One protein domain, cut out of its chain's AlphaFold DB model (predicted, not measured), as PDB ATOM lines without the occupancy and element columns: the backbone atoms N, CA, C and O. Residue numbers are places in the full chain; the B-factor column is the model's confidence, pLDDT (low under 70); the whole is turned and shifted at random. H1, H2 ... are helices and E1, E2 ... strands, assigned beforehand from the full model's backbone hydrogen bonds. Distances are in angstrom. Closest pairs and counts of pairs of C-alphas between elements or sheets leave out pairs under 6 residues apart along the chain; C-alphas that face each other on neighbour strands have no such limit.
ATOM      1  N   PHE A   2     -38.913   7.431  54.807       53.25
ATOM      2  CA  PHE A   2     -37.989   8.527  54.447       53.25
ATOM      3  C   PHE A   2     -36.489   8.173  54.501       53.25
ATOM      4  O   PHE A   2     -35.712   8.693  53.704       53.25
ATOM      5  N   ILE A   3     -36.081   7.238  55.369       61.06
ATOM      6  CA  ILE A   3     -34.670   6.827  55.530       61.06
ATOM      7  C   ILE A   3     -34.127   6.139  54.260       61.06
ATOM      8  O   ILE A   3     -32.984   6.366  53.872       61.06
ATOM      9  N   GLY A   4     -34.963   5.361  53.558       70.19
ATOM     10  CA  GLY A   4     -34.566   4.667  52.327       70.19
ATOM     11  C   GLY A   4     -34.319   5.611  51.145       70.19
ATOM     12  O   GLY A   4     -33.346   5.442  50.419       70.19
ATOM     13  N   ILE A   5     -35.152   6.646  50.985       78.31
ATOM     14  CA  ILE A   5     -35.013   7.632  49.899       78.31
ATOM     15  C   ILE A   5     -33.751   8.475  50.106       78.31
ATOM     16  O   ILE A   5     -32.988   8.684  49.165       78.31
ATOM     17  N   PHE A   6     -33.483   8.903  51.344       80.81
ATOM     18  CA  PHE A   6     -32.292   9.692  51.664       80.81
ATOM     19  C   PHE A   6     -30.994   8.912  51.401       80.81
ATOM     20  O   PHE A   6     -30.058   9.453  50.813       80.81
ATOM     21  N   GLY A   7     -30.964   7.618  51.746       85.25
ATOM     22  CA  GLY A   7     -29.832   6.739  51.437       85.25
ATOM     23  C   GLY A   7     -29.570   6.603  49.934       85.25
ATOM     24  O   GLY A   7     -28.425   6.706  49.495       85.25
ATOM     25  N   VAL A   8     -30.625   6.447  49.125       87.38
ATOM     26  CA  VAL A   8     -30.510   6.361  47.657       87.38
ATOM     27  C   VAL A   8     -30.024   7.678  47.049       87.38
ATOM     28  O   VAL A   8     -29.174   7.659  46.156       87.38
ATOM     29  N   LEU A   9     -30.505   8.825  47.538       87.88
ATOM     30  CA  LEU A   9     -30.060  10.140  47.067       87.88
ATOM     31  C   LEU A   9     -28.575  10.383  47.370       87.88
ATOM     32  O   LEU A   9     -27.841  10.810  46.479       87.88
ATOM     33  N   ILE A  10     -28.113  10.043  48.578       88.12
ATOM     34  CA  ILE A  10     -26.696  10.151  48.955       88.12
ATOM     35  C   ILE A  10     -25.836   9.233  48.081       88.12
ATOM     36  O   ILE A  10     -24.851   9.687  47.500       88.12
ATOM     37  N   ALA A  11     -26.220   7.962  47.926       88.38
ATOM     38  CA  ALA A  11     -25.478   7.016  47.093       88.38
ATOM     39  C   ALA A  11     -25.406   7.474  45.627       88.38
ATOM     40  O   ALA A  11     -24.350   7.403  44.997       88.38
ATOM     41  N   THR A  12     -26.509   8.004  45.092       89.00
ATOM     42  CA  THR A  12     -26.567   8.550  43.729       89.00
ATOM     43  C   THR A  12     -25.650   9.760  43.583       89.00
ATOM     44  O   THR A  12     -24.894   9.844  42.614       89.00
ATOM     45  N   TRP A  13     -25.664  10.674  44.556       88.12
ATOM     46  CA  TRP A  13     -24.786  11.840  44.565       88.12
ATOM     47  C   TRP A  13     -23.306  11.433  44.590       88.12
ATOM     48  O   TRP A  13     -22.542  11.895  43.742       88.12
ATOM     49  N   ILE A  14     -22.924  10.488  45.459       87.25
ATOM     50  CA  ILE A  14     -21.565   9.920  45.519       87.25
ATOM     51  C   ILE A  14     -21.171   9.281  44.178       87.25
ATOM     52  O   ILE A  14     -20.072   9.494  43.669       87.25
ATOM     53  N   LEU A  15     -22.062   8.506  43.558       90.25
ATOM     54  CA  LEU A  15     -21.779   7.877  42.265       90.25
ATOM     55  C   LEU A  15     -21.576   8.910  41.152       90.25
ATOM     56  O   LEU A  15     -20.701   8.729  40.300       90.25
ATOM     57  N   ILE A  16     -22.355   9.993  41.145       87.06
ATOM     58  CA  ILE A  16     -22.223  11.076  40.165       87.06
ATOM     59  C   ILE A  16     -20.886  11.798  40.337       87.06
ATOM     60  O   ILE A  16     -20.192  12.013  39.341       87.06
ATOM     61  N   THR A  17     -20.499  12.150  41.565       84.38
ATOM     62  CA  THR A  17     -19.235  12.855  41.830       84.38
ATOM     63  C   THR A  17     -18.030  11.987  41.469       84.38
ATOM     64  O   THR A  17     -17.155  12.436  40.725       84.38
ATOM     65  N   LEU A  18     -18.033  10.707  41.858       86.00
ATOM     66  CA  LEU A  18     -16.984   9.754  41.483       86.00
ATOM     67  C   LEU A  18     -16.889   9.567  39.966       86.00
ATOM     68  O   LEU A  18     -15.790   9.544  39.409       86.00
ATOM     69  N   ARG A  19     -18.025   9.455  39.266       91.19
ATOM     70  CA  ARG A  19     -18.037   9.348  37.801       91.19
ATOM     71  C   ARG A  19     -17.486  10.602  37.136       91.19
ATOM     72  O   ARG A  19     -16.726  10.473  36.181       91.19
ATOM     73  N   ARG A  20     -17.845  11.794  37.618       87.62
ATOM     74  CA  ARG A  20     -17.325  13.067  37.091       87.62
ATOM     75  C   ARG A  20     -15.812  13.167  37.268       87.62
ATOM     76  O   ARG A  20     -15.121  13.428  36.288       87.62
ATOM     77  N   SER A  21     -15.307  12.861  38.464       87.50
ATOM     78  CA  SER A  21     -13.869  12.852  38.755       87.50
ATOM     79  C   SER A  21     -13.112  11.862  37.857       87.50
ATOM     80  O   SER A  21     -12.155  12.239  37.184       87.50
ATOM     81  N   ARG A  22     -13.604  10.619  37.730       91.38
ATOM     82  CA  ARG A  22     -12.995   9.603  36.850       91.38
ATOM     83  C   ARG A  22     -13.001  10.012  35.378       91.38
ATOM     84  O   ARG A  22     -11.995   9.822  34.701       91.38
ATOM     85  N   LYS A  23     -14.112  10.571  34.886       93.75
ATOM     86  CA  LYS A  23     -14.215  11.062  33.503       93.75
ATOM     87  C   LYS A  23     -13.206  12.172  33.236       93.75
ATOM     88  O   LYS A  23     -12.518  12.128  32.224       93.75
ATOM     89  N   ARG A  24     -13.093  13.134  34.155       94.19
ATOM     90  CA  ARG A  24     -12.126  14.223  34.026       94.19
ATOM     91  C   ARG A  24     -10.691  13.702  34.029       94.19
ATOM     92  O   ARG A  24      -9.936  14.049  33.133       94.19
ATOM     93  N   LYS A  25     -10.345  12.826  34.973       95.94
ATOM     94  CA  LYS A  25      -9.018  12.205  35.047       95.94
ATOM     95  C   LYS A  25      -8.642  11.479  33.757       95.94
ATOM     96  O   LYS A  25      -7.530  11.641  33.266       95.94
ATOM     97  N   ALA A  26      -9.569  10.701  33.195       96.69
ATOM     98  CA  ALA A  26      -9.352  10.018  31.923       96.69
ATOM     99  C   ALA A  26      -9.099  11.014  30.781       96.69
ATOM    100  O   ALA A  26      -8.118  10.859  30.064       96.69
ATOM    101  N   ALA A  27      -9.915  12.067  30.679       96.75
ATOM    102  CA  ALA A  27      -9.766  13.093  29.651       96.75
ATOM    103  C   ALA A  27      -8.455  13.890  29.785       96.75
ATOM    104  O   ALA A  27      -7.813  14.178  28.784       96.75
ATOM    105  N   ILE A  28      -8.018  14.215  31.006       97.06
ATOM    106  CA  ILE A  28      -6.725  14.883  31.234       97.06
ATOM    107  C   ILE A  28      -5.562  13.955  30.882       97.06
ATOM    108  O   ILE A  28      -4.588  14.393  30.280       97.06
ATOM    109  N   LYS A  29      -5.656  12.667  31.230       97.31
ATOM    110  CA  LYS A  29      -4.633  11.681  30.873       97.31
ATOM    111  C   LYS A  29      -4.522  11.505  29.355       97.31
ATOM    112  O   LYS A  29      -3.414  11.400  28.839       97.31
ATOM    113  N   GLU A  30      -5.656  11.472  28.659       97.19
ATOM    114  CA  GLU A  30      -5.715  11.422  27.197       97.19
ATOM    115  C   GLU A  30      -5.125  12.690  26.573       97.19
ATOM    116  O   GLU A  30      -4.241  12.582  25.727       97.19
ATOM    117  N   LEU A  31      -5.520  13.871  27.065       96.75
ATOM    118  CA  LEU A  31      -4.943  15.149  26.649       96.75
ATOM    119  C   LEU A  31      -3.423  15.138  26.812       96.75
ATOM    120  O   LEU A  31      -2.722  15.411  25.848       96.75
ATOM    121  N   ALA A  32      -2.922  14.767  27.996       96.31
ATOM    122  CA  ALA A  32      -1.493  14.720  28.289       96.31
ATOM    123  C   ALA A  32      -0.738  13.830  27.298       96.31
ATOM    124  O   ALA A  32       0.266  14.255  26.737       96.31
ATOM    125  N   SER A  33      -1.264  12.634  27.027       95.81
ATOM    126  CA  SER A  33      -0.684  11.728  26.035       95.81
ATOM    127  C   SER A  33      -0.702  12.311  24.622       95.81
ATOM    128  O   SER A  33       0.222  12.046  23.865       95.81
ATOM    129  N   GLY A  34      -1.738  13.070  24.255       95.44
ATOM    130  CA  GLY A  34      -1.842  13.705  22.940       95.44
ATOM    131  C   GLY A  34      -0.855  14.855  22.730       95.44
ATOM    132  O   GLY A  34      -0.545  15.189  21.590       95.44
ATOM    133  N   ILE A  35      -0.341  15.446  23.814       93.94
ATOM    134  CA  ILE A  35       0.585  16.584  23.774       93.94
ATOM    135  C   ILE A  35       1.995  16.258  24.301       93.94
ATOM    136  O   ILE A  35       2.759  17.178  24.572       93.94
ATOM    137  N   ASP A  36       2.352  14.977  24.442       95.12
ATOM    138  CA  ASP A  36       3.627  14.508  25.021       95.12
ATOM    139  C   ASP A  36       3.912  15.032  26.442       95.12
ATOM    140  O   ASP A  36       5.054  15.262  26.845       95.12
ATOM    141  N   PHE A  37       2.861  15.218  27.239       95.81
ATOM    142  CA  PHE A  37       2.973  15.561  28.654       95.81
ATOM    143  C   PHE A  37       2.892  14.297  29.505       95.81
ATOM    144  O   PHE A  37       2.140  13.354  29.243       95.81
ATOM    145  N   LYS A  38       3.636  14.298  30.605       96.69
ATOM    146  CA  LYS A  38       3.607  13.253  31.615       96.69
ATOM    147  C   LYS A  38       2.446  13.484  32.575       96.69
ATOM    148  O   LYS A  38       2.357  14.523  33.219       96.69
ATOM    149  N   PHE A  39       1.588  12.479  32.726       96.88
ATOM    150  CA  PHE A  39       0.535  12.475  33.741       96.88
ATOM    151  C   PHE A  39       1.097  12.024  35.102       96.88
ATOM    152  O   PHE A  39       1.569  10.895  35.237       96.88
ATOM    153  N   LEU A  40       1.038  12.906  36.101       94.31
ATOM    154  CA  LEU A  40       1.560  12.722  37.464       94.31
ATOM    155  C   LEU A  40       0.463  12.510  38.518       94.31
ATOM    156  O   LEU A  40       0.766  12.254  39.683       94.31
ATOM    157  N   ASP A  41      -0.803  12.590  38.112       92.31
ATOM    158  CA  ASP A  41      -1.976  12.386  38.962       92.31
ATOM    159  C   ASP A  41      -2.087  13.411  40.100       92.31
ATOM    160  O   ASP A  41      -2.707  14.450  39.914       92.31
ATOM    161  N   THR A  42      -1.492  13.160  41.263       90.62
ATOM    162  CA  THR A  42      -1.595  14.030  42.450       90.62
ATOM    163  C   THR A  42      -0.260  14.638  42.872       90.62
ATOM    164  O   THR A  42      -0.202  15.363  43.861       90.62
ATOM    165  N   THR A  43       0.830  14.324  42.172       89.69
ATOM    166  CA  THR A  43       2.173  14.779  42.547       89.69
ATOM    167  C   THR A  43       2.527  16.066  41.814       89.69
ATOM    168  O   THR A  43       2.792  16.031  40.615       89.69
ATOM    169  N   LEU A  44       2.577  17.190  42.537       87.50
ATOM    170  CA  LEU A  44       3.180  18.420  42.023       87.50
ATOM    171  C   LEU A  44       4.716  18.321  42.041       87.50
ATOM    172  O   LEU A  44       5.281  17.799  43.010       87.50
ATOM    173  N   PRO A  45       5.409  18.822  41.005       86.19
ATOM    174  CA  PRO A  45       6.860  18.959  41.028       86.19
ATOM    175  C   PRO A  45       7.332  19.854  42.181       86.19
ATOM    176  O   PRO A  45       6.726  20.883  42.472       86.19
ATOM    177  N   ARG A  46       8.426  19.458  42.846       81.50
ATOM    178  CA  ARG A  46       8.922  20.110  44.079       81.50
ATOM    179  C   ARG A  46       9.275  21.580  43.895       81.50
ATOM    180  O   ARG A  46       9.222  22.355  44.838       81.50
ATOM    181  N   ASP A  47       9.682  21.945  42.696       82.50
ATOM    182  CA  ASP A  47      10.108  23.290  42.350       82.50
ATOM    183  C   ASP A  47       8.936  24.228  42.022       82.50
ATOM    184  O   ASP A  47       9.118  25.442  42.011       82.50
ATOM    185  N   LEU A  48       7.729  23.684  41.822       77.75
ATOM    186  CA  LEU A  48       6.489  24.458  41.735       77.75
ATOM    187  C   LEU A  48       5.924  24.817  43.127       77.75
ATOM    188  O   LEU A  48       5.050  25.672  43.235       77.75
ATOM    189  N   ASP A  49       6.451  24.236  44.208       65.62
ATOM    190  CA  ASP A  49       5.959  24.414  45.589       65.62
ATOM    191  C   ASP A  49       6.315  25.790  46.215       65.62
ATOM    192  O   ASP A  49       6.299  26.004  47.427       65.62
ATOM    193  N   GLY A  50       6.686  26.767  45.386       55.78
ATOM    194  CA  GLY A  50       7.343  27.999  45.809       55.78
ATOM    195  C   GLY A  50       6.399  29.112  46.252       55.78
ATOM    196  O   GLY A  50       6.173  30.036  45.487       55.78
ATOM    197  N   SER A  51       5.949  29.132  47.510       55.88
ATOM    198  CA  SER A  51       5.486  30.330  48.265       55.88
ATOM    199  C   SER A  51       4.338  31.205  47.707       55.88
ATOM    200  O   SER A  51       3.957  32.185  48.353       55.88
ATOM    201  N   GLY A  52       3.760  30.875  46.550       61.81
ATOM    202  CA  GLY A  52       2.670  31.632  45.932       61.81
ATOM    203  C   GLY A  52       1.418  31.646  46.802       61.81
ATOM    204  O   GLY A  52       0.997  30.616  47.341       61.81
ATOM    205  N   LYS A  53       0.774  32.812  46.911       68.62
ATOM    206  CA  LYS A  53      -0.455  32.994  47.700       68.62
ATOM    207  C   LYS A  53      -1.591  32.131  47.158       68.62
ATOM    208  O   LYS A  53      -2.450  31.707  47.931       68.62
ATOM    209  N   VAL A  54      -1.611  31.872  45.852       72.44
ATOM    210  CA  VAL A  54      -2.639  31.048  45.202       72.44
ATOM    211  C   VAL A  54      -2.485  29.556  45.499       72.44
ATOM    212  O   VAL A  54      -3.489  28.907  45.805       72.44
ATOM    213  N   LEU A  55      -1.264  29.014  45.488       75.00
ATOM    214  CA  LEU A  55      -1.038  27.605  45.840       75.00
ATOM    215  C   LEU A  55      -1.258  27.364  47.330       75.00
ATOM    216  O   LEU A  55      -1.907  26.387  47.690       75.00
ATOM    217  N   ALA A  56      -0.857  28.310  48.184       73.56
ATOM    218  CA  ALA A  56      -1.081  28.237  49.628       73.56
ATOM    219  C   ALA A  56      -2.570  28.183  50.030       73.56
ATOM    220  O   ALA A  56      -2.907  27.744  51.127       73.56
ATOM    221  N   ARG A  57      -3.483  28.637  49.158       75.94
ATOM    222  CA  ARG A  57      -4.941  28.565  49.380       75.94
ATOM    223  C   ARG A  57      -5.557  27.232  48.945       75.94
ATOM    224  O   ARG A  57      -6.740  27.004  49.220       75.94
ATOM    225  N   SER A  58      -4.795  26.391  48.254       81.00
ATOM    226  CA  SER A  58      -5.260  25.096  47.773       81.00
ATOM    227  C   SER A  58      -5.052  24.024  48.845       81.00
ATOM    228  O   SER A  58      -3.974  23.900  49.414       81.00
ATOM    229  N   SER A  59      -6.096  23.252  49.141       81.25
ATOM    230  CA  SER A  59      -6.093  22.179  50.141       81.25
ATOM    231  C   SER A  59      -5.683  20.819  49.576       81.25
ATOM    232  O   SER A  59      -5.270  19.942  50.328       81.25
ATOM    233  N   SER A  60      -5.807  20.616  48.262       86.75
ATOM    234  CA  SER A  60      -5.349  19.406  47.571       86.75
ATOM    235  C   SER A  60      -5.188  19.653  46.073       86.75
ATOM    236  O   SER A  60      -5.795  20.580  45.530       86.75
ATOM    237  N   PHE A  61      -4.396  18.800  45.419       90.19
ATOM    238  CA  PHE A  61      -4.125  18.849  43.984       90.19
ATOM    239  C   PHE A  61      -4.418  17.502  43.317       90.19
ATOM    240  O   PHE A  61      -4.232  16.441  43.915       90.19
ATOM    241  N   SER A  62      -4.876  17.546  42.069       93.31
ATOM    242  CA  SER A  62      -5.159  16.363  41.257       93.31
ATOM    243  C   SER A  62      -5.013  16.660  39.766       93.31
ATOM    244  O   SER A  62      -4.863  17.814  39.365       93.31
ATOM    245  N   ASN A  63      -5.071  15.612  38.944       96.38
ATOM    246  CA  ASN A  63      -4.933  15.687  37.490       96.38
ATOM    247  C   ASN A  63      -3.681  16.458  37.039       96.38
ATOM    248  O   ASN A  63      -3.717  17.172  36.040       96.38
ATOM    249  N   VAL A  64      -2.582  16.315  37.782       96.25
ATOM    250  CA  VAL A  64      -1.318  16.980  37.481       96.25
ATOM    251  C   VAL A  64      -0.736  16.394  36.200       96.25
ATOM    252  O   VAL A  64      -0.562  15.177  36.080       96.25
ATOM    253  N   ILE A  65      -0.421  17.272  35.255       96.81
ATOM    254  CA  ILE A  65       0.313  16.972  34.032       96.81
ATOM    255  C   ILE A  65       1.497  17.919  33.914       96.81
ATOM    256  O   ILE A  65       1.404  19.090  34.277       96.81
ATOM    257  N   GLU A  66       2.604  17.410  33.403       95.69
ATOM    258  CA  GLU A  66       3.851  18.148  33.260       95.69
ATOM    259  C   GLU A  66       4.455  17.885  31.886       95.69
ATOM    260  O   GLU A  66       4.514  16.742  31.436       95.69
ATOM    261  N   GLY A  67       4.962  18.926  31.239       94.06
ATOM    262  CA  GLY A  67       5.670  18.787  29.980       94.06
ATOM    263  C   GLY A  67       6.484  20.017  29.628       94.06
ATOM    264  O   GLY A  67       6.643  20.946  30.421       94.06
ATOM    265  N   VAL A  68       7.017  20.002  28.412       92.56
ATOM    266  CA  VAL A  68       7.759  21.120  27.833       92.56
ATOM    267  C   VAL A  68       7.135  21.459  26.485       92.56
ATOM    268  O   VAL A  68       6.969  20.578  25.640       92.56
ATOM    269  N   ARG A  69       6.809  22.735  26.270       88.06
ATOM    270  CA  ARG A  69       6.357  23.274  24.979       88.06
ATOM    271  C   ARG A  69       7.215  24.459  24.584       88.06
ATOM    272  O   ARG A  69       7.507  25.309  25.413       88.06
ATOM    273  N   TYR A  70       7.717  24.428  23.349       85.94
ATOM    274  CA  TYR A  70       8.655  25.410  22.786       85.94
ATOM    275  C   TYR A  70       9.799  25.827  23.735       85.94
ATOM    276  O   TYR A  70      10.194  26.986  23.790       85.94
ATOM    277  N   GLY A  71      10.347  24.867  24.489       86.31
ATOM    278  CA  GLY A  71      11.443  25.104  25.439       86.31
ATOM    279  C   GLY A  71      11.018  25.671  26.798       86.31
ATOM    280  O   GLY A  71      11.869  25.864  27.661       86.31
ATOM    281  N   VAL A  72       9.721  25.888  27.020       88.12
ATOM    282  CA  VAL A  72       9.149  26.356  28.282       88.12
ATOM    283  C   VAL A  72       8.536  25.180  29.031       88.12
ATOM    284  O   VAL A  72       7.785  24.385  28.460       88.12
ATOM    285  N   ARG A  73       8.853  25.040  30.322       91.25
ATOM    286  CA  ARG A  73       8.260  23.992  31.152       91.25
ATOM    287  C   ARG A  73       6.875  24.426  31.612       91.25
ATOM    288  O   ARG A  73       6.688  25.545  32.092       91.25
ATOM    289  N   VAL A  74       5.921  23.517  31.465       93.19
ATOM    290  CA  VAL A  74       4.504  23.752  31.720       93.19
ATOM    291  C   VAL A  74       3.978  22.662  32.640       93.19
ATOM    292  O   VAL A  74       4.221  21.475  32.423       93.19
ATOM    293  N   ILE A  75       3.228  23.065  33.658       94.25
ATOM    294  CA  ILE A  75       2.532  22.160  34.568       94.25
ATOM    295  C   ILE A  75       1.076  22.602  34.623       94.25
ATOM    296  O   ILE A  75       0.793  23.740  34.978       94.25
ATOM    297  N   ALA A  76       0.138  21.716  34.306       95.06
ATOM    298  CA  ALA A  76      -1.284  21.987  34.496       95.06
ATOM    299  C   ALA A  76      -1.876  21.017  35.509       95.06
ATOM    300  O   ALA A  76      -1.507  19.846  35.558       95.06
ATOM    301  N   PHE A  77      -2.765  21.512  36.359       94.69
ATOM    302  CA  PHE A  77      -3.327  20.726  37.451       94.69
ATOM    303  C   PHE A  77      -4.630  21.334  37.949       94.69
ATOM    304  O   PHE A  77      -4.904  22.520  37.765       94.69
ATOM    305  N   ASP A  78      -5.424  20.518  38.626       93.44
ATOM    306  CA  ASP A  78      -6.596  20.976  39.351       93.44
ATOM    307  C   ASP A  78      -6.265  21.114  40.834       93.44
ATOM    308  O   ASP A  78      -5.661  20.219  41.426       93.44
ATOM    309  N   GLY A  79      -6.687  22.216  41.447       89.81
ATOM    310  CA  GLY A  79      -6.583  22.443  42.881       89.81
ATOM    311  C   GLY A  79      -7.949  22.684  43.512       89.81
ATOM    312  O   GLY A  79      -8.792  23.395  42.963       89.81
ATOM    313  N   SER A  80      -8.161  22.099  44.686       87.75
ATOM    314  CA  SER A  80      -9.303  22.412  45.545       87.75
ATOM    315  C   SER A  80      -8.945  23.602  46.425       87.75
ATOM    316  O   SER A  80      -7.974  23.535  47.169       87.75
ATOM    317  N   VAL A  81      -9.716  24.683  46.370       83.00
ATOM    318  CA  VAL A  81      -9.494  25.912  47.139       83.00
ATOM    319  C   VAL A  81     -10.476  25.996  48.299       83.00
ATOM    320  O   VAL A  81     -11.684  25.850  48.114       83.00
ATOM    321  N   GLY A  82      -9.961  26.296  49.493       74.06
ATOM    322  CA  GLY A  82     -10.744  26.358  50.730       74.06
ATOM    323  C   GLY A  82     -10.867  25.011  51.453       74.06
ATOM    324  O   GLY A  82     -10.301  23.998  51.036       74.06
ATOM    325  N   ALA A  83     -11.604  25.017  52.568       63.06
ATOM    326  CA  ALA A  83     -11.820  23.862  53.439       63.06
ATOM    327  C   ALA A  83     -13.307  23.721  53.821       63.06
ATOM    328  O   ALA A  83     -14.018  24.716  53.980       63.06
ATOM    329  N   GLY A  84     -13.776  22.482  53.990       62.47
ATOM    330  CA  GLY A  84     -15.156  22.188  54.395       62.47
ATOM    331  C   GLY A  84     -16.201  22.520  53.320       62.47
ATOM    332  O   GLY A  84     -15.937  22.411  52.129       62.47
ATOM    333  N   GLY A  85     -17.402  22.943  53.734       56.34
ATOM    334  CA  GLY A  85     -18.558  23.173  52.845       56.34
ATOM    335  C   GLY A  85     -18.428  24.325  51.835       56.34
ATOM    336  O   GLY A  85     -19.349  24.553  51.056       56.34
ATOM    337  N   TYR A  86     -17.299  25.039  51.834       64.88
ATOM    338  CA  TYR A  86     -16.999  26.130  50.904       64.88
ATOM    339  C   TYR A  86     -15.824  25.811  49.972       64.88
ATOM    340  O   TYR A  86     -15.310  26.722  49.320       64.88
ATOM    341  N   SER A  87     -15.395  24.544  49.898       76.81
ATOM    342  CA  SER A  87     -14.391  24.117  48.925       76.81
ATOM    343  C   SER A  87     -14.933  24.234  47.502       76.81
ATOM    344  O   SER A  87     -16.066  23.836  47.225       76.81
ATOM    345  N   TRP A  88     -14.116  24.733  46.587       82.94
ATOM    346  CA  TRP A  88     -14.417  24.746  45.160       82.94
ATOM    347  C   TRP A  88     -13.148  24.436  44.372       82.94
ATOM    348  O   TRP A  88     -12.042  24.601  44.877       82.94
ATOM    349  N   GLU A  89     -13.297  23.954  43.147       86.44
ATOM    350  CA  GLU A  89     -12.171  23.472  42.349       86.44
ATOM    351  C   GLU A  89     -11.770  24.497  41.280       86.44
ATOM    352  O   GLU A  89     -12.627  25.157  40.680       86.44
ATOM    353  N   ARG A  90     -10.465  24.605  41.013       88.94
ATOM    354  CA  ARG A  90      -9.895  25.431  39.944       88.94
ATOM    355  C   ARG A  90      -8.851  24.659  39.149       88.94
ATOM    356  O   ARG A  90      -8.112  23.872  39.720       88.94
ATOM    357  N   THR A  91      -8.748  24.950  37.859       92.50
ATOM    358  CA  THR A  91      -7.611  24.526  37.034       92.50
ATOM    359  C   THR A  91      -6.549  25.623  37.009       92.50
ATOM    360  O   THR A  91      -6.876  26.804  36.857       92.50
ATOM    361  N   TYR A  92      -5.296  25.215  37.149       91.88
ATOM    362  CA  TYR A  92      -4.100  26.044  37.138       91.88
ATOM    363  C   TYR A  92      -3.187  25.614  35.994       91.88
ATOM    364  O   TYR A  92      -3.107  24.427  35.676       91.88
ATOM    365  N   ILE A  93      -2.482  26.578  35.407       92.94
ATOM    366  CA  ILE A  93      -1.424  26.351  34.422       92.94
ATOM    367  C   ILE A  93      -0.202  27.133  34.897       92.94
ATOM    368  O   ILE A  93      -0.195  28.357  34.864       92.94
ATOM    369  N   ALA A  94       0.813  26.437  35.386       91.69
ATOM    370  CA  ALA A  94       2.079  27.015  35.795       91.69
ATOM    371  C   ALA A  94       3.099  26.924  34.660       91.69
ATOM    372  O   ALA A  94       3.252  25.879  34.026       91.69
ATOM    373  N   ILE A  95       3.798  28.027  34.420       90.81
ATOM    374  CA  ILE A  95       4.766  28.180  33.336       90.81
ATOM    375  C   ILE A  95       6.065  28.711  33.943       90.81
ATOM    376  O   ILE A  95       6.024  29.695  34.681       90.81
ATOM    377  N   SER A  96       7.207  28.079  33.660       87.56
ATOM    378  CA  SER A  96       8.498  28.381  34.313       87.56
ATOM    379  C   SER A  96       9.137  29.713  33.889       87.56
ATOM    380  O   SER A  96      10.274  30.004  34.242       87.56
ATOM    381  N   SER A  97       8.454  30.488  33.050       72.31
ATOM    382  CA  SER A  97       8.828  31.838  32.638       72.31
ATOM    383  C   SER A  97       7.661  32.418  31.848       72.31
ATOM    384  O   SER A  97       7.342  31.922  30.769       72.31
ATOM    385  N   ILE A  98       6.999  33.448  32.375       65.12
ATOM    386  CA  ILE A  98       6.074  34.250  31.569       65.12
ATOM    387  C   ILE A  98       6.810  35.506  31.087       65.12
ATOM    388  O   ILE A  98       7.485  36.155  31.892       65.12
ATOM    389  N   PRO A  99       6.693  35.878  29.798       58.59
ATOM    390  CA  PRO A  99       7.140  37.186  29.335       58.59
ATOM    391  C   PRO A  99       6.401  38.291  30.102       58.59
ATOM    392  O   PRO A  99       5.234  38.138  30.439       58.59
ATOM    393  N   SER A 100       7.050  39.433  30.353       59.84
ATOM    394  CA  SER A 100       6.528  40.540  31.181       59.84
ATOM    395  C   SER A 100       5.131  41.060  30.793       59.84
ATOM    396  O   SER A 100       4.514  41.798  31.557       59.84
ATOM    397  N   VAL A 101       4.638  40.688  29.609       63.59
ATOM    398  CA  VAL A 101       3.282  40.922  29.121       63.59
ATOM    399  C   VAL A 101       2.641  39.570  28.813       63.59
ATOM    400  O   VAL A 101       3.178  38.795  28.021       63.59
ATOM    401  N   LEU A 102       1.481  39.302  29.421       67.81
ATOM    402  CA  LEU A 102       0.693  38.116  29.103       67.81
ATOM    403  C   LEU A 102       0.265  38.152  27.629       67.81
ATOM    404  O   LEU A 102      -0.287  39.166  27.191       67.81
ATOM    405  N   PRO A 103       0.477  37.067  26.868       72.94
ATOM    406  CA  PRO A 103      -0.027  36.961  25.506       72.94
ATOM    407  C   PRO A 103      -1.544  37.162  25.428       72.94
ATOM    408  O   PRO A 103      -2.272  36.829  26.362       72.94
ATOM    409  N   GLU A 104      -2.043  37.628  24.283       77.06
ATOM    410  CA  GLU A 104      -3.482  37.837  24.053       77.06
ATOM    411  C   GLU A 104      -4.304  36.557  24.273       77.06
ATOM    412  O   GLU A 104      -5.427  36.605  24.769       77.06
ATOM    413  N   TRP A 105      -3.725  35.386  23.995       76.06
ATOM    414  CA  TRP A 105      -4.392  34.112  24.244       76.06
ATOM    415  C   TRP A 105      -4.625  33.819  25.735       76.06
ATOM    416  O   TRP A 105      -5.465  32.978  26.033       76.06
ATOM    417  N   CYS A 106      -3.962  34.520  26.663       75.94
ATOM    418  CA  CYS A 106      -4.218  34.451  28.108       75.94
ATOM    419  C   CYS A 106      -5.432  35.287  28.551       75.94
ATOM    420  O   CYS A 106      -5.688  35.395  29.752       75.94
ATOM    421  N   GLN A 107      -6.162  35.933  27.635       77.75
ATOM    422  CA  GLN A 107      -7.286  36.796  27.994       77.75
ATOM    423  C   GLN A 107      -8.337  36.040  28.827       77.75
ATOM    424  O   GLN A 107      -8.800  34.963  28.461       77.75
ATOM    425  N   GLY A 108      -8.721  36.614  29.970       79.62
ATOM    426  CA  GLY A 108      -9.641  35.983  30.925       79.62
ATOM    427  C   GLY A 108      -8.969  35.063  31.953       79.62
ATOM    428  O   GLY A 108      -9.659  34.546  32.838       79.62
ATOM    429  N   LEU A 109      -7.646  34.891  31.877       84.88
ATOM    430  CA  LEU A 109      -6.832  34.312  32.941       84.88
ATOM    431  C   LEU A 109      -6.160  35.424  33.751       84.88
ATOM    432  O   LEU A 109      -5.657  36.409  33.214       84.88
ATOM    433  N   GLU A 110      -6.149  35.246  35.063       85.88
ATOM    434  CA  GLU A 110      -5.257  35.959  35.967       85.88
ATOM    435  C   GLU A 110      -3.913  35.235  36.011       85.88
ATOM    436  O   GLU A 110      -3.854  34.011  35.880       85.88
ATOM    437  N   ALA A 111      -2.842  35.997  36.225       86.06
ATOM    438  CA  ALA A 111      -1.510  35.466  36.457       86.06
ATOM    439  C   ALA A 111      -1.016  35.889  37.839       86.06
ATOM    440  O   ALA A 111      -1.108  37.059  38.210       86.06
ATOM    441  N   GLU A 112      -0.450  34.942  38.576       84.88
ATOM    442  CA  GLU A 112       0.300  35.210  39.798       84.88
ATOM    443  C   GLU A 112       1.717  34.657  39.657       84.88
ATOM    444  O   GLU A 112       1.903  33.487  39.328       84.88
ATOM    445  N   ASN A 113       2.717  35.493  39.933       83.62
ATOM    446  CA  ASN A 113       4.109  35.059  39.957       83.62
ATOM    447  C   ASN A 113       4.433  34.393  41.300       83.62
ATOM    448  O   ASN A 113       4.061  34.888  42.366       83.62
ATOM    449  N   SER A 114       5.157  33.283  41.231       80.06
ATOM    450  CA  SER A 114       5.474  32.379  42.329       80.06
ATOM    451  C   SER A 114       6.893  31.838  42.129       80.06
ATOM    452  O   SER A 114       7.099  30.761  41.571       80.06
ATOM    453  N   GLY A 115       7.894  32.615  42.549       81.00
ATOM    454  CA  GLY A 115       9.295  32.315  42.244       81.00
ATOM    455  C   GLY A 115       9.568  32.422  40.743       81.00
ATOM    456  O   GLY A 115       9.288  33.456  40.144       81.00
ATOM    457  N   GLU A 116      10.094  31.353  40.145       84.25
ATOM    458  CA  GLU A 116      10.337  31.255  38.695       84.25
ATOM    459  C   GLU A 116       9.068  30.921  37.899       84.25
ATOM    460  O   GLU A 116       9.044  31.019  36.677       84.25
ATOM    461  N   TRP A 117       7.989  30.550  38.586       87.38
ATOM    462  CA  TRP A 117       6.741  30.180  37.946       87.38
ATOM    463  C   TRP A 117       5.809  31.367  37.842       87.38
ATOM    464  O   TRP A 117       5.649  32.144  38.781       87.38
ATOM    465  N   ALA A 118       5.100  31.443  36.733       88.38
ATOM    466  CA  ALA A 118       3.898  32.235  36.643       88.38
ATOM    467  C   ALA A 118       2.704  31.296  36.496       88.38
ATOM    468  O   ALA A 118       2.674  30.404  35.645       88.38
ATOM    469  N   ILE A 119       1.747  31.466  37.399       89.19
ATOM    470  CA  ILE A 119       0.610  30.578  37.584       89.19
ATOM    471  C   ILE A 119      -0.609  31.276  37.008       89.19
ATOM    472  O   ILE A 119      -1.105  32.252  37.570       89.19
ATOM    473  N   LEU A 120      -1.089  30.753  35.888       89.88
ATOM    474  CA  LEU A 120      -2.294  31.197  35.213       89.88
ATOM    475  C   LEU A 120      -3.510  30.458  35.741       89.88
ATOM    476  O   LEU A 120      -3.497  29.236  35.918       89.88
ATOM    477  N   PHE A 121      -4.588  31.195  35.966       87.94
ATOM    478  CA  PHE A 121      -5.831  30.622  36.447       87.94
ATOM    479  C   PHE A 121      -7.018  31.540  36.163       87.94
ATOM    480  O   PHE A 121      -6.879  32.750  36.049       87.94
ATOM    481  N   ARG A 122      -8.230  30.984  36.089       85.06
ATOM    482  CA  ARG A 122      -9.441  31.803  35.937       85.06
ATOM    483  C   ARG A 122      -9.896  32.358  37.288       85.06
ATOM    484  O   ARG A 122     -10.025  31.597  38.255       85.06
ATOM    485  N   SER A 123     -10.204  33.652  37.356       75.38
ATOM    486  CA  SER A 123     -10.820  34.261  38.540       75.38
ATOM    487  C   SER A 123     -12.141  33.564  38.869       75.38
ATOM    488  O   SER A 123     -12.915  33.228  37.967       75.38
ATOM    489  N   PRO A 124     -12.457  33.359  40.156       68.75
ATOM    490  CA  PRO A 124     -13.727  32.772  40.528       68.75
ATOM    491  C   PRO A 124     -14.807  33.836  40.316       68.75
ATOM    492  O   PRO A 124     -14.907  34.785  41.090       68.75
ATOM    493  N   SER A 125     -15.626  33.701  39.276       64.06
ATOM    494  CA  SER A 125     -16.855  34.494  39.185       64.06
ATOM    495  C   SER A 125     -17.972  33.806  39.976       64.06
ATOM    496  O   SER A 125     -17.911  32.601  40.243       64.06
ATOM    497  N   TYR A 126     -19.033  34.549  40.310       53.59
ATOM    498  CA  TYR A 126     -20.253  33.981  40.905       53.59
ATOM    499  C   TYR A 126     -20.834  32.805  40.091       53.59
ATOM    500  O   TYR A 126     -21.503  31.949  40.662       53.59
ATOM    501  N   TYR A 127     -20.534  32.734  38.789       50.75
ATOM    502  CA  TYR A 127     -21.043  31.727  37.856       50.75
ATOM    503  C   TYR A 127     -20.046  30.598  37.542       50.75
ATOM    504  O   TYR A 127     -20.460  29.538  37.080       50.75
ATOM    505  N   PHE A 128     -18.745  30.785  37.801       55.19
ATOM    506  CA  PHE A 128     -17.683  29.871  37.352       55.19
ATOM    507  C   PHE A 128     -16.798  29.360  38.497       55.19
ATOM    508  O   PHE A 128     -15.572  29.386  38.415       55.19
ATOM    509  N   ARG A 129     -17.413  28.817  39.554       66.00
ATOM    510  CA  ARG A 129     -16.725  27.965  40.550       66.00
ATOM    511  C   ARG A 129     -16.546  26.536  40.025       66.00
ATOM    512  O   ARG A 129     -16.965  25.569  40.653       66.00
ATOM    513  N   SER A 130     -16.028  26.431  38.810       73.50
ATOM    514  CA  SER A 130     -15.930  25.195  38.048       73.50
ATOM    515  C   SER A 130     -14.518  25.048  37.525       73.50
ATOM    516  O   SER A 130     -13.896  26.023  37.104       73.50
ATOM    517  N   LEU A 131     -14.069  23.801  37.456       86.75
ATOM    518  CA  LEU A 131     -12.894  23.428  36.691       86.75
ATOM    519  C   LEU A 131     -13.005  23.911  35.243       86.75
ATOM    520  O   LEU A 131     -14.096  23.918  34.658       86.75
ATOM    521  N   MET A 132     -11.861  24.283  34.670       89.75
ATOM    522  CA  MET A 132     -11.762  24.618  33.254       89.75
ATOM    523  C   MET A 132     -12.111  23.371  32.424       89.75
ATOM    524  O   MET A 132     -11.631  22.276  32.754       89.75
ATOM    525  N   PRO A 133     -12.938  23.478  31.369       91.06
ATOM    526  CA  PRO A 133     -13.183  22.365  30.455       91.06
ATOM    527  C   PRO A 133     -11.869  21.812  29.892       91.06
ATOM    528  O   PRO A 133     -10.981  22.579  29.536       91.06
ATOM    529  N   VAL A 134     -11.744  20.486  29.778       93.50
ATOM    530  CA  VAL A 134     -10.498  19.846  29.301       93.50
ATOM    531  C   VAL A 134     -10.153  20.270  27.872       93.50
ATOM    532  O   VAL A 134      -8.987  20.481  27.561       93.50
ATOM    533  N   SER A 135     -11.162  20.464  27.022       91.50
ATOM    534  CA  SER A 135     -10.977  20.992  25.668       91.50
ATOM    535  C   SER A 135     -10.412  22.411  25.672       91.50
ATOM    536  O   SER A 135      -9.552  22.730  24.865       91.50
ATOM    537  N   GLU A 136     -10.872  23.260  26.594       91.25
ATOM    538  CA  GLU A 136     -10.360  24.623  26.735       91.25
ATOM    539  C   GLU A 136      -8.928  24.617  27.281       91.25
ATOM    540  O   GLU A 136      -8.077  25.329  26.763       91.25
ATOM    541  N   LEU A 137      -8.637  23.756  28.265       92.12
ATOM    542  CA  LEU A 137      -7.277  23.547  28.764       92.12
ATOM    543  C   LEU A 137      -6.326  23.139  27.633       92.12
ATOM    544  O   LEU A 137      -5.247  23.711  27.520       92.12
ATOM    545  N   GLY A 138      -6.740  22.200  26.777       91.38
ATOM    546  CA  GLY A 138      -5.959  21.793  25.609       91.38
ATOM    547  C   GLY A 138      -5.594  22.973  24.707       91.38
ATOM    548  O   GLY A 138      -4.431  23.124  24.354       91.38
ATOM    549  N   LEU A 139      -6.544  23.878  24.441       90.69
ATOM    550  CA  LEU A 139      -6.290  25.076  23.631       90.69
ATOM    551  C   LEU A 139      -5.247  26.019  24.248       90.69
ATOM    552  O   LEU A 139      -4.503  26.649  23.502       90.69
ATOM    553  N   TYR A 140      -5.187  26.147  25.578       89.00
ATOM    554  CA  TYR A 140      -4.127  26.931  26.225       89.00
ATOM    555  C   TYR A 140      -2.773  26.223  26.128       89.00
ATOM    556  O   TYR A 140      -1.771  26.866  25.831       89.00
ATOM    557  N   LEU A 141      -2.742  24.904  26.338       89.62
ATOM    558  CA  LEU A 141      -1.502  24.121  26.316       89.62
ATOM    559  C   LEU A 141      -0.883  23.984  24.920       89.62
ATOM    560  O   LEU A 141       0.321  23.784  24.816       89.62
ATOM    561  N   GLU A 142      -1.680  24.088  23.858       87.19
ATOM    562  CA  GLU A 142      -1.197  24.102  22.470       87.19
ATOM    563  C   GLU A 142      -0.638  25.465  22.030       87.19
ATOM    564  O   GLU A 142       0.175  25.527  21.108       87.19
ATOM    565  N   LYS A 143      -1.096  26.555  22.660       83.38
ATOM    566  CA  LYS A 143      -0.713  27.939  22.328       83.38
ATOM    567  C   LYS A 143       0.481  28.465  23.127       83.38
ATOM    568  O   LYS A 143       0.992  29.532  22.783       83.38
ATOM    569  N   LEU A 144       0.861  27.749  24.186       76.81
ATOM    570  CA  LEU A 144       2.093  27.944  24.949       76.81
ATOM    571  C   LEU A 144       3.292  27.567  24.114       76.81
ATOM    572  O   LEU A 144       4.206  28.411  24.003       76.81
TER     573      LEU A 144
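AT A GLANCE: This is residues 2 to 144 of the 144 residues of an uncharacterized protein of Granulicella aggregans (UniProt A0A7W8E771). A strongly twisted antiparallel sheet of six strands, E1 to E6, makes a compact body, and a long helix, H1, packs on one face of it with its later part while residues 2 to 20 stick out as a free arm. The short helix H3 packs on the same face, over E4, beside the end of H1. The printed part has 143 residues with three named helices and six named strands, in the order H1 E1 H2 E2 E3 E4 E5 E6 H3; the sheet's order is E1 E2 E3 E4 E6 E5, and the class is mixed, helices and strands. The whole is compact, with a radius of gyration of the C-alphas of 16.5 A, and spans 59 by 31 by 29 A, the arm making the length.

IN THESE COORDINATES: H1, residues 2 to 34, begins at C-alpha 2 at (-37.989, 8.527, 54.447) and is 48.2 A long. E1 is residues 38 to 41, and H2 is residues 53 to 56. E2, residues 58 to 69, is 25.6 A long and bends by 69 degrees at residue 62. E3, residues 72 to 81, is 26.5 A long and bends by 54 degrees at residue 78. E4, residues 88 to 95, is 22.8 A long. E5 is residues 110 to 114 and E6 residues 117 to 121. H3, residues 134 to 143, is 14.5 A long and ends at C-alpha 143 at (-0.713, 27.939, 22.328).

HOW THE PARTS SIT: E2, E3 and E4 form a meander, each strand the antiparallel neighbour of the one before. N 65 and O 76 of the hairpin E2 and E3 are 2.8 A apart, and N 79 and O 90 of the hairpin E3 and E4 are 2.8 A apart. At the edge strand E1, N 40 and O 64 of E2 are 2.8 A apart. E6 pairs with E4, N 93 to O 120 at 2.9 A, and with the edge strand E5, N 112 to O 119 at 2.9 A. H1 lies over E1 and E2 at a height over the sheet of 10.3 A; its closest C-alphas to E2 are those of Lys 25 and Asn 63, 5.9 A. H3 lies over E4 at a height of 8.8 A. H1, with residues 24 to 31 alone, touches H3 at a shallow tilt of 22 degrees, the same way; the closest C-alphas, of Ile 28 and Val 134, are 6.5 A apart. H2 is only just at the sheet's level, at 3.8 A. In H1 every O i to N i+4 pair is within hydrogen-bond range, in H3 5 of 6; H2 is too short for such a pair.

THE WHOLE: The C-alphas farthest apart, of Phe 2 and Gly 71, are 59.7 A apart. The printed part has no cut. The links E1 to H2, E4 to E5 and E6 to H3 are long. Mean pLDDT of the printed part is 83.5; residues 2 to 3, 49 to 53, 83 to 86, 98 to 102 and 124 to 129 are under 70.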